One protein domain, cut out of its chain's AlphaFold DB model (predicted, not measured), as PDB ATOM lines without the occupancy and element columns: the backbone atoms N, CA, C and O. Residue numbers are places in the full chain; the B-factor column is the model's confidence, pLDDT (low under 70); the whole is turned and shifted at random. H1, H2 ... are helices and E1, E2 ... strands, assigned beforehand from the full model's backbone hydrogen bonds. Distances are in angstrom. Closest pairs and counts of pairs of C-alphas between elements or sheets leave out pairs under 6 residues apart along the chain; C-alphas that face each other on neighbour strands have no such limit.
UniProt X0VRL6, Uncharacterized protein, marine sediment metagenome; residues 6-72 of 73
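Overview. This is residues 6 to 72 of the 73 residues of an uncharacterized protein of marine sediment metagenome (UniProt X0VRL6). A small, staggered three-stranded sheet has its hairpin of E2 and E3 at one end of a long body and short helices toward the other end. H1 only grazes the sheet, H3 packs crosswise on H1, and H2 leads directly into E2. The printed part has 67 residues, with three named helices and three named strands in the order H1 E1 H2 E2 E3 H3; the sheet order is E1 - E2 - E3, antiparallel, and the class is mixed. It is compact, with a radius of gyration of the C-alphas of 11.7 A, yet elongated, spanning 39 by 21 by 19 A.

Along the chain. E2, residues 38 to 44, is 17.2 A long; E1 is residues 22 to 24 and E3 residues 50 to 53. H1, residues 6 to 16, begins at C-alpha 6 (12.168, 14.505, 6.547) and is 15.4 A long. H2 is residues 31 to 37. H3, residues 63 to 70, is 10.1 A long and ends at C-alpha 70 (20.114, 8.949, 6.308).

Arrangement. E2 pairs with E1 over residues 38 to 40, with N 23 and O 39 at 2.9 A, and with E3 over residues 40 to 44, with N 42 and O 51 at 3.0 A. H1 grazes the sheet with residues 6 to 14; H2 grazes it with residues 32 to 37. H1 and H3 touch, about perpendicular at 78 degrees; their closest C-alphas, Ala 12 and Glu 69, are 5.2 A apart. H2 and H3 are close but not clearly touching, with the C-alphas of Glu 31 and Trp 63 closest at 5.7 A. H3 is not on the sheet, and H1 and H2 are apart. In H1, H2 and H3 every O i to N i+4 pair is within hydrogen-bond range.

Size, cuts and confidence. The two C-alphas farthest apart, those of Glu 46 and Lys 72, are 39.4 A apart. The printed part has no cut and no long link. Mean pLDDT of the printed part is 95.5, and no printed residue is under 70.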
ATOM      1  N   ALA A   6      12.098  13.436   7.546       93.94
ATOM      2  CA  ALA A   6      12.168  14.505   6.547       93.94
ATOM      3  C   ALA A   6      13.451  15.347   6.666       93.94
ATOM      4  O   ALA A   6      14.109  15.627   5.660       93.94
ATOM      5  N   GLY A   7      13.852  15.706   7.893       95.12
ATOM      6  CA  GLY A   7      15.101  16.431   8.137       95.12
ATOM      7  C   GLY A   7      16.322  15.627   7.693       95.12
ATOM      8  O   GLY A   7      17.144  16.130   6.926       95.12
ATOM      9  N   LYS A   8      16.394  14.348   8.092       95.75
ATOM     10  CA  LYS A   8      17.476  13.442   7.668       95.75
ATOM     11  C   LYS A   8      17.510  13.244   6.155       95.75
ATOM     12  O   LYS A   8      18.585  13.310   5.573       95.75
ATOM     13  N   CYS A   9      16.357  13.062   5.510       96.69
ATOM     14  CA  CYS A   9      16.264  12.929   4.053       96.69
ATOM     15  C   CYS A   9      16.785  14.183   3.335       96.69
ATOM     16  O   CYS A   9      17.607  14.083   2.426       96.69
ATOM     17  N   THR A  10      16.392  15.373   3.801       96.75
ATOM     18  CA  THR A  10      16.878  16.643   3.239       96.75
ATOM     19  C   THR A  10      18.395  16.758   3.355       96.75
ATOM     20  O   THR A  10      19.068  17.093   2.382       96.75
ATOM     21  N   GLN A  11      18.947  16.447   4.528       97.00
ATOM     22  CA  GLN A  11      20.385  16.510   4.756       97.00
ATOM     23  C   GLN A  11      21.145  15.472   3.918       97.00
ATOM     24  O   GLN A  11      22.135  15.825   3.282       97.00
ATOM     25  N   ALA A  12      20.650  14.236   3.839       97.50
ATOM     26  CA  ALA A  12      21.204  13.184   2.990       97.50
ATOM     27  C   ALA A  12      21.250  13.598   1.509       97.50
ATOM     28  O   ALA A  12      22.298  13.509   0.869       97.50
ATOM     29  N   ILE A  13      20.146  14.133   0.975       97.62
ATOM     30  CA  ILE A  13      20.088  14.651  -0.401       97.62
ATOM     31  C   ILE A  13      21.093  15.789  -0.600       97.62
ATOM     32  O   ILE A  13      21.774  15.818  -1.620       97.62
ATOM     33  N   LYS A  14      21.239  16.703   0.366       97.12
ATOM     34  CA  LYS A  14      22.207  17.807   0.280       97.12
ATOM     35  C   LYS A  14      23.664  17.355   0.365       97.12
ATOM     36  O   LYS A  14      24.507  17.989  -0.259       97.12
ATOM     37  N   ILE A  15      23.960  16.273   1.082       97.56
ATOM     38  CA  ILE A  15      25.297  15.664   1.105       97.56
ATOM     39  C   ILE A  15      25.613  15.038  -0.258       97.56
ATOM     40  O   ILE A  15      26.670  15.304  -0.827       97.56
ATOM     41  N   LEU A  16      24.683  14.253  -0.808       97.19
ATOM     42  CA  LEU A  16      24.862  13.571  -2.095       97.19
ATOM     43  C   LEU A  16      24.845  14.545  -3.284       97.19
ATOM     44  O   LEU A  16      25.573  14.366  -4.260       97.19
ATOM     45  N   LYS A  17      24.013  15.588  -3.213       96.81
ATOM     46  CA  LYS A  17      23.816  16.587  -4.265       96.81
ATOM     47  C   LYS A  17      23.498  17.966  -3.661       96.81
ATOM     48  O   LYS A  17      22.330  18.344  -3.553       96.81
ATOM     49  N   PRO A  18      24.514  18.789  -3.348       96.44
ATOM     50  CA  PRO A  18      24.325  20.084  -2.675       96.44
ATOM     51  C   PRO A  18      23.359  21.044  -3.387       96.44
ATOM     52  O   PRO A  18      22.597  21.778  -2.747       96.44
ATOM     53  N   ASN A  19      23.347  20.992  -4.723       95.12
ATOM     54  CA  ASN A  19      22.528  21.859  -5.570       95.12
ATOM     55  C   ASN A  19      21.091  21.353  -5.770       95.12
ATOM     56  O   ASN A  19      20.273  22.104  -6.294       95.12
ATOM     57  N   ALA A  20      20.761  20.120  -5.364       96.31
ATOM     58  CA  ALA A  20      19.398  19.608  -5.484       96.31
ATOM     59  C   ALA A  20      18.456  20.420  -4.591       96.31
ATOM     60  O   ALA A  20      18.743  20.644  -3.413       96.31
ATOM     61  N   GLN A  21      17.341  20.878  -5.143       95.81
ATOM     62  CA  GLN A  21      16.329  21.628  -4.410       95.81
ATOM     63  C   GLN A  21      15.076  20.772  -4.277       95.81
ATOM     64  O   GLN A  21      14.587  20.222  -5.263       95.81
ATOM     65  N   ILE A  22      14.580  20.642  -3.049       96.50
ATOM     66  CA  ILE A  22      13.455  19.765  -2.735       96.50
ATOM     67  C   ILE A  22      12.499  20.416  -1.743       96.50
ATOM     68  O   ILE A  22      12.884  21.294  -0.971       96.50
ATOM     69  N   VAL A  23      11.278  19.898  -1.719       96.12
ATOM     70  CA  VAL A  23      10.299  20.076  -0.646       96.12
ATOM     71  C   VAL A  23       9.831  18.689  -0.219       96.12
ATOM     72  O   VAL A  23       9.630  17.826  -1.069       96.12
ATOM     73  N   ILE A  24       9.665  18.460   1.083       95.62
ATOM     74  CA  ILE A  24       9.168  17.183   1.610       95.62
ATOM     75  C   ILE A  24       7.824  17.410   2.300       95.62
ATOM     76  O   ILE A  24       7.721  18.237   3.205       95.62
ATOM     77  N   TYR A  25       6.809  16.649   1.895       93.94
ATOM     78  CA  TYR A  25       5.480  16.659   2.504       93.94
ATOM     79  C   TYR A  25       5.269  15.401   3.352       93.94
ATOM     80  O   TYR A  25       4.894  14.359   2.833       93.94
ATOM     81  N   GLY A  26       5.493  15.490   4.664       92.19
ATOM     82  CA  GLY A  26       5.323  14.361   5.585       92.19
ATOM     83  C   GLY A  26       6.642  13.680   5.951       92.19
ATOM     84  O   GLY A  26       7.652  14.354   6.136       92.19
ATOM     85  N   TYR A  27       6.622  12.357   6.108       93.81
ATOM     86  CA  TYR A  27       7.771  11.554   6.553       93.81
ATOM     87  C   TYR A  27       8.413  10.800   5.386       93.81
ATOM     88  O   TYR A  27       7.778  10.611   4.357       93.81
ATOM     89  N   VAL A  28       9.663  10.362   5.549       95.44
ATOM     90  CA  VAL A  28      10.380   9.554   4.548       95.44
ATOM     91  C   VAL A  28      11.017   8.345   5.227       95.44
ATOM     92  O   VAL A  28      12.169   8.401   5.643       95.44
ATOM     93  N   ASN A  29      10.263   7.262   5.414       94.19
ATOM     94  CA  ASN A  29      10.741   6.080   6.147       94.19
ATOM     95  C   ASN A  29      11.100   4.907   5.224       94.19
ATOM     96  O   ASN A  29      11.825   3.997   5.626       94.19
ATOM     97  N   ASN A  30      10.576   4.913   4.002       95.25
ATOM     98  CA  ASN A  30      10.756   3.875   2.997       95.25
ATOM     99  C   ASN A  30      10.762   4.495   1.584       95.25
ATOM    100  O   ASN A  30      10.625   5.708   1.421       95.25
ATOM    101  N   GLU A  31      10.930   3.657   0.561       95.88
ATOM    102  CA  GLU A  31      10.992   4.093  -0.839       95.88
ATOM    103  C   GLU A  31       9.682   4.709  -1.342       95.88
ATOM    104  O   GLU A  31       9.698   5.670  -2.109       95.88
ATOM    105  N   GLU A  32       8.542   4.180  -0.901       95.69
ATOM    106  CA  GLU A  32       7.232   4.708  -1.272       95.69
ATOM    107  C   GLU A  32       7.044   6.123  -0.721       95.69
ATOM    108  O   GLU A  32       6.681   7.033  -1.468       95.69
ATOM    109  N   ASP A  33       7.381   6.337   0.553       95.31
ATOM    110  CA  ASP A  33       7.388   7.663   1.158       95.31
ATOM    111  C   ASP A  33       8.331   8.604   0.392       95.31
ATOM    112  O   ASP A  33       7.972   9.744   0.117       95.31
ATOM    113  N   PHE A  34       9.530   8.142   0.021       95.81
ATOM    114  CA  PHE A  34      10.488   8.943  -0.744       95.81
ATOM    115  C   PHE A  34       9.897   9.398  -2.083       95.81
ATOM    116  O   PHE A  34       9.916  10.589  -2.390       95.81
ATOM    117  N   ASN A  35       9.301   8.478  -2.839       95.25
ATOM    118  CA  ASN A  35       8.717   8.769  -4.147       95.25
ATOM    119  C   ASN A  35       7.461   9.656  -4.060       95.25
ATOM    120  O   ASN A  35       7.223  10.488  -4.939       95.25
ATOM    121  N   ASN A  36       6.656   9.506  -3.006       95.50
ATOM    122  CA  ASN A  36       5.399  10.239  -2.858       95.50
ATOM    123  C   ASN A  36       5.582  11.614  -2.199       95.50
ATOM    124  O   ASN A  36       4.945  12.590  -2.618       95.50
ATOM    125  N   ASN A  37       6.467  11.713  -1.203       95.75
ATOM    126  CA  ASN A  37       6.570  12.878  -0.327       95.75
ATOM    127  C   ASN A  37       7.683  13.844  -0.737       95.75
ATOM    128  O   ASN A  37       7.574  15.030  -0.418       95.75
ATOM    129  N   VAL A  38       8.717  13.392  -1.458       96.81
ATOM    130  CA  VAL A  38       9.775  14.272  -1.974       96.81
ATOM    131  C   VAL A  38       9.335  14.890  -3.299       96.81
ATOM    132  O   VAL A  38       9.072  14.193  -4.278       96.81
ATOM    133  N   LYS A  39       9.276  16.221  -3.337       97.38
ATOM    134  CA  LYS A  39       9.077  17.005  -4.557       97.38
ATOM    135  C   LYS A  39      10.372  17.686  -4.946       97.38
ATOM    136  O   LYS A  39      11.012  18.320  -4.110       97.38
ATOM    137  N   TRP A  40      10.717  17.601  -6.220       97.12
ATOM    138  CA  TRP A  40      11.918  18.203  -6.783       97.12
ATOM    139  C   TRP A  40      11.573  19.548  -7.398       97.12
ATOM    140  O   TRP A  40      10.661  19.640  -8.220       97.12
ATOM    141  N   ILE A  41      12.304  20.585  -7.003       96.62
ATOM    142  CA  ILE A  41      12.199  21.906  -7.615       96.62
ATOM    143  C   ILE A  41      13.091  21.897  -8.855       96.62
ATOM    144  O   ILE A  41      14.307  21.727  -8.755       96.62
ATOM    145  N   THR A  42      12.483  22.066 -10.027       95.31
ATOM    146  CA  THR A  42      13.189  22.036 -11.326       95.31
ATOM    147  C   THR A  42      13.336  23.413 -11.966       95.31
ATOM    148  O   THR A  42      14.068  23.569 -12.939       95.31
ATOM    149  N   GLY A  43      12.682  24.423 -11.399       94.88
ATOM    150  CA  GLY A  43      12.722  25.800 -11.866       94.88
ATOM    151  C   GLY A  43      11.655  26.638 -11.177       94.88
ATOM    152  O   GLY A  43      11.063  26.212 -10.183       94.88
ATOM    153  N   ALA A  44      11.402  27.816 -11.734       96.25
ATOM    154  CA  ALA A  44      10.291  28.674 -11.359       96.25
ATOM    155  C   ALA A  44       9.502  29.076 -12.612       96.25
ATOM    156  O   ALA A  44      10.077  29.151 -13.700       96.25
ATOM    157  N   ASP A  45       8.198  29.290 -12.462       93.50
ATOM    158  CA  ASP A  45       7.339  29.811 -13.524       93.50
ATOM    159  C   ASP A  45       7.480  31.337 -13.685       93.50
ATOM    160  O   ASP A  45       8.268  31.995 -13.001       93.50
ATOM    161  N   GLU A  46       6.700  31.918 -14.600       95.69
ATOM    162  CA  GLU A  46       6.695  33.361 -14.886       95.69
ATOM    163  C   GLU A  46       6.314  34.246 -13.684       95.69
ATOM    164  O   GLU A  46       6.646  35.431 -13.662       95.69
ATOM    165  N   ASN A  47       5.675  33.673 -12.662       96.00
ATOM    166  CA  ASN A  47       5.281  34.354 -11.432       96.00
ATOM    167  C   ASN A  47       6.271  34.100 -10.280       96.00
ATOM    168  O   ASN A  47       5.952  34.381  -9.124       96.00
ATOM    169  N   ASN A  48       7.466  33.568 -10.570       93.12
ATOM    170  CA  ASN A  48       8.460  33.116  -9.590       93.12
ATOM    171  C   ASN A  48       7.948  32.020  -8.630       93.12
ATOM    172  O   ASN A  48       8.498  31.845  -7.540       93.12
ATOM    173  N   SER A  49       6.920  31.260  -9.016       95.38
ATOM    174  CA  SER A  49       6.455  30.110  -8.235       95.38
ATOM    175  C   SER A  49       7.264  28.867  -8.590       95.38
ATOM    176  O   SER A  49       7.562  28.619  -9.754       95.38
ATOM    177  N   ALA A  50       7.637  28.072  -7.586       95.81
ATOM    178  CA  ALA A  50       8.457  26.882  -7.801       95.81
ATOM    179  C   ALA A  50       7.719  25.821  -8.637       95.81
ATOM    180  O   ALA A  50       6.602  25.422  -8.307       95.81
ATOM    181  N   ILE A  51       8.384  25.301  -9.671       96.94
ATOM    182  CA  ILE A  51       7.892  24.174 -10.467       96.94
ATOM    183  C   ILE A  51       8.333  22.878  -9.789       96.94
ATOM    184  O   ILE A  51       9.526  22.549  -9.749       96.94
ATOM    185  N   LEU A  52       7.353  22.151  -9.255       96.50
ATOM    186  CA  LEU A  52       7.547  20.900  -8.529       96.50
ATOM    187  C   LEU A  52       7.284  19.688  -9.427       96.50
ATOM    188  O   LEU A  52       6.329  19.669 -10.199       96.50
ATOM    189  N   THR A  53       8.085  18.638  -9.265       95.06
ATOM    190  CA  THR A  53       7.842  17.328  -9.884       95.06
ATOM    191  C   THR A  53       8.036  16.191  -8.882       95.06
ATOM    192  O   THR A  53       8.824  16.301  -7.943       95.06
ATOM    193  N   ASN A  54       7.314  15.088  -9.091       91.31
ATOM    194  CA  ASN A  54       7.486  13.837  -8.336       91.31
ATOM    195  C   ASN A  54       8.582  12.953  -8.948       91.31
ATOM    196  O   ASN A  54       9.015  11.981  -8.339       91.31
ATOM    197  N   ILE A  55       9.006  13.261 -10.175       93.00
ATOM    198  CA  ILE A  55      10.029  12.495 -10.876       93.00
ATOM    199  C   ILE A  55      11.380  13.044 -10.452       93.00
ATOM    200  O   ILE A  55      11.677  14.210 -10.700       93.00
ATOM    201  N   ASN A  56      12.197  12.196  -9.836       92.81
ATOM    202  CA  ASN A  56      13.559  12.553  -9.483       92.81
ATOM    203  C   ASN A  56      14.387  12.851 -10.753       92.81
ATOM    204  O   ASN A  56      14.596  11.942 -11.559       92.81
ATOM    205  N   PRO A  57      14.889  14.088 -10.938       93.50
ATOM    206  CA  PRO A  57      15.704  14.446 -12.097       93.50
ATOM    207  C   PRO A  57      17.178  14.018 -11.954       93.50
ATOM    208  O   PRO A  57      17.976  14.253 -12.861       93.50
ATOM    209  N   HIS A  58      17.564  13.419 -10.824       93.00
ATOM    210  CA  HIS A  58      18.937  13.068 -10.467       93.00
ATOM    211  C   HIS A  58      19.085  11.554 -10.279       93.00
ATOM    212  O   HIS A  58      18.694  11.000  -9.249       93.00
ATOM    213  N   ALA A  59      19.694  10.877 -11.253       90.44
ATOM    214  CA  ALA A  59      19.902   9.427 -11.212       90.44
ATOM    215  C   ALA A  59      20.741   8.969  -9.998       90.44
ATOM    216  O   ALA A  59      20.573   7.854  -9.509       90.44
ATOM    217  N   GLU A  60      21.614   9.838  -9.483       90.31
ATOM    218  CA  GLU A  60      22.437   9.597  -8.297       90.31
ATOM    219  C   GLU A  60      21.645   9.593  -6.974       90.31
ATOM    220  O   GLU A  60      22.117   9.044  -5.980       90.31
ATOM    221  N   LEU A  61      20.433  10.161  -6.949       96.06
ATOM    222  CA  LEU A  61      19.586  10.262  -5.752       96.06
ATOM    223  C   LEU A  61      18.557   9.126  -5.682       96.06
ATOM    224  O   LEU A  61      17.359   9.352  -5.521       96.06
ATOM    225  N   SER A  62      19.016   7.883  -5.810       96.31
ATOM    226  CA  SER A  62      18.157   6.721  -5.567       96.31
ATOM    227  C   SER A  62      17.788   6.603  -4.084       96.31
ATOM    228  O   SER A  62      18.548   7.034  -3.211       96.31
ATOM    229  N   TRP A  63      16.657   5.954  -3.781       96.38
ATOM    230  CA  TRP A  63      16.271   5.682  -2.392       96.38
ATOM    231  C   TRP A  63      17.384   4.965  -1.616       96.38
ATOM    232  O   TRP A  63      17.697   5.359  -0.499       96.38
ATOM    233  N   GLY A  64      18.044   3.967  -2.213       97.31
ATOM    234  CA  GLY A  64      19.138   3.241  -1.559       97.31
ATOM    235  C   GLY A  64      20.323   4.134  -1.174       97.31
ATOM    236  O   GLY A  64      20.852   4.008  -0.067       97.31
ATOM    237  N   ALA A  65      20.711   5.068  -2.049       97.81
ATOM    238  CA  ALA A  65      21.779   6.028  -1.768       97.81
ATOM    239  C   ALA A  65      21.368   7.019  -0.669       97.81
ATOM    240  O   ALA A  65      22.105   7.210   0.300       97.81
ATOM    241  N   VAL A  66      20.166   7.592  -0.781       97.44
ATOM    242  CA  VAL A  66      19.630   8.544   0.201       97.44
ATOM    243  C   VAL A  66      19.469   7.878   1.566       97.44
ATOM    244  O   VAL A  66      19.947   8.420   2.558       97.44
ATOM    245  N   LYS A  67      18.888   6.676   1.630       96.81
ATOM    246  CA  LYS A  67      18.717   5.916   2.874       96.81
ATOM    247  C   LYS A  67      20.061   5.600   3.530       96.81
ATOM    248  O   LYS A  67      20.202   5.782   4.733       96.81
ATOM    249  N   THR A  68      21.050   5.168   2.745       97.69
ATOM    250  CA  THR A  68      22.400   4.878   3.255       97.69
ATOM    251  C   THR A  68      23.015   6.096   3.940       97.69
ATOM    252  O   THR A  68      23.701   5.952   4.948       97.69
ATOM    253  N   GLU A  69      22.774   7.296   3.415       97.38
ATOM    254  CA  GLU A  69      23.231   8.526   4.056       97.38
ATOM    255  C   GLU A  69      22.357   8.909   5.262       97.38
ATOM    256  O   GLU A  69      22.890   9.279   6.302       97.38
ATOM    257  N   MET A  70      21.032   8.735   5.179       95.69
ATOM    258  CA  MET A  70      20.114   8.949   6.308       95.69
ATOM    259  C   MET A  70      20.437   8.073   7.523       95.69
ATOM    260  O   MET A  70      20.266   8.536   8.647       95.69
ATOM    261  N   ASP A  71      20.892   6.834   7.313       95.50
ATOM    262  CA  ASP A  71      21.247   5.892   8.382       95.50
ATOM    263  C   ASP A  71      22.510   6.324   9.162       95.50
ATOM    264  O   ASP A  71      22.733   5.846  10.275       95.50
ATOM    265  N   LYS A  72      23.340   7.220   8.603       95.75
ATOM    266  CA  LYS A  72      24.537   7.776   9.266       95.75
ATOM    267  C   LYS A  72      24.232   9.006  10.130       95.75
ATOM    268  O   LYS A  72      25.043   9.352  10.988       95.75
TER     269      LYS A  72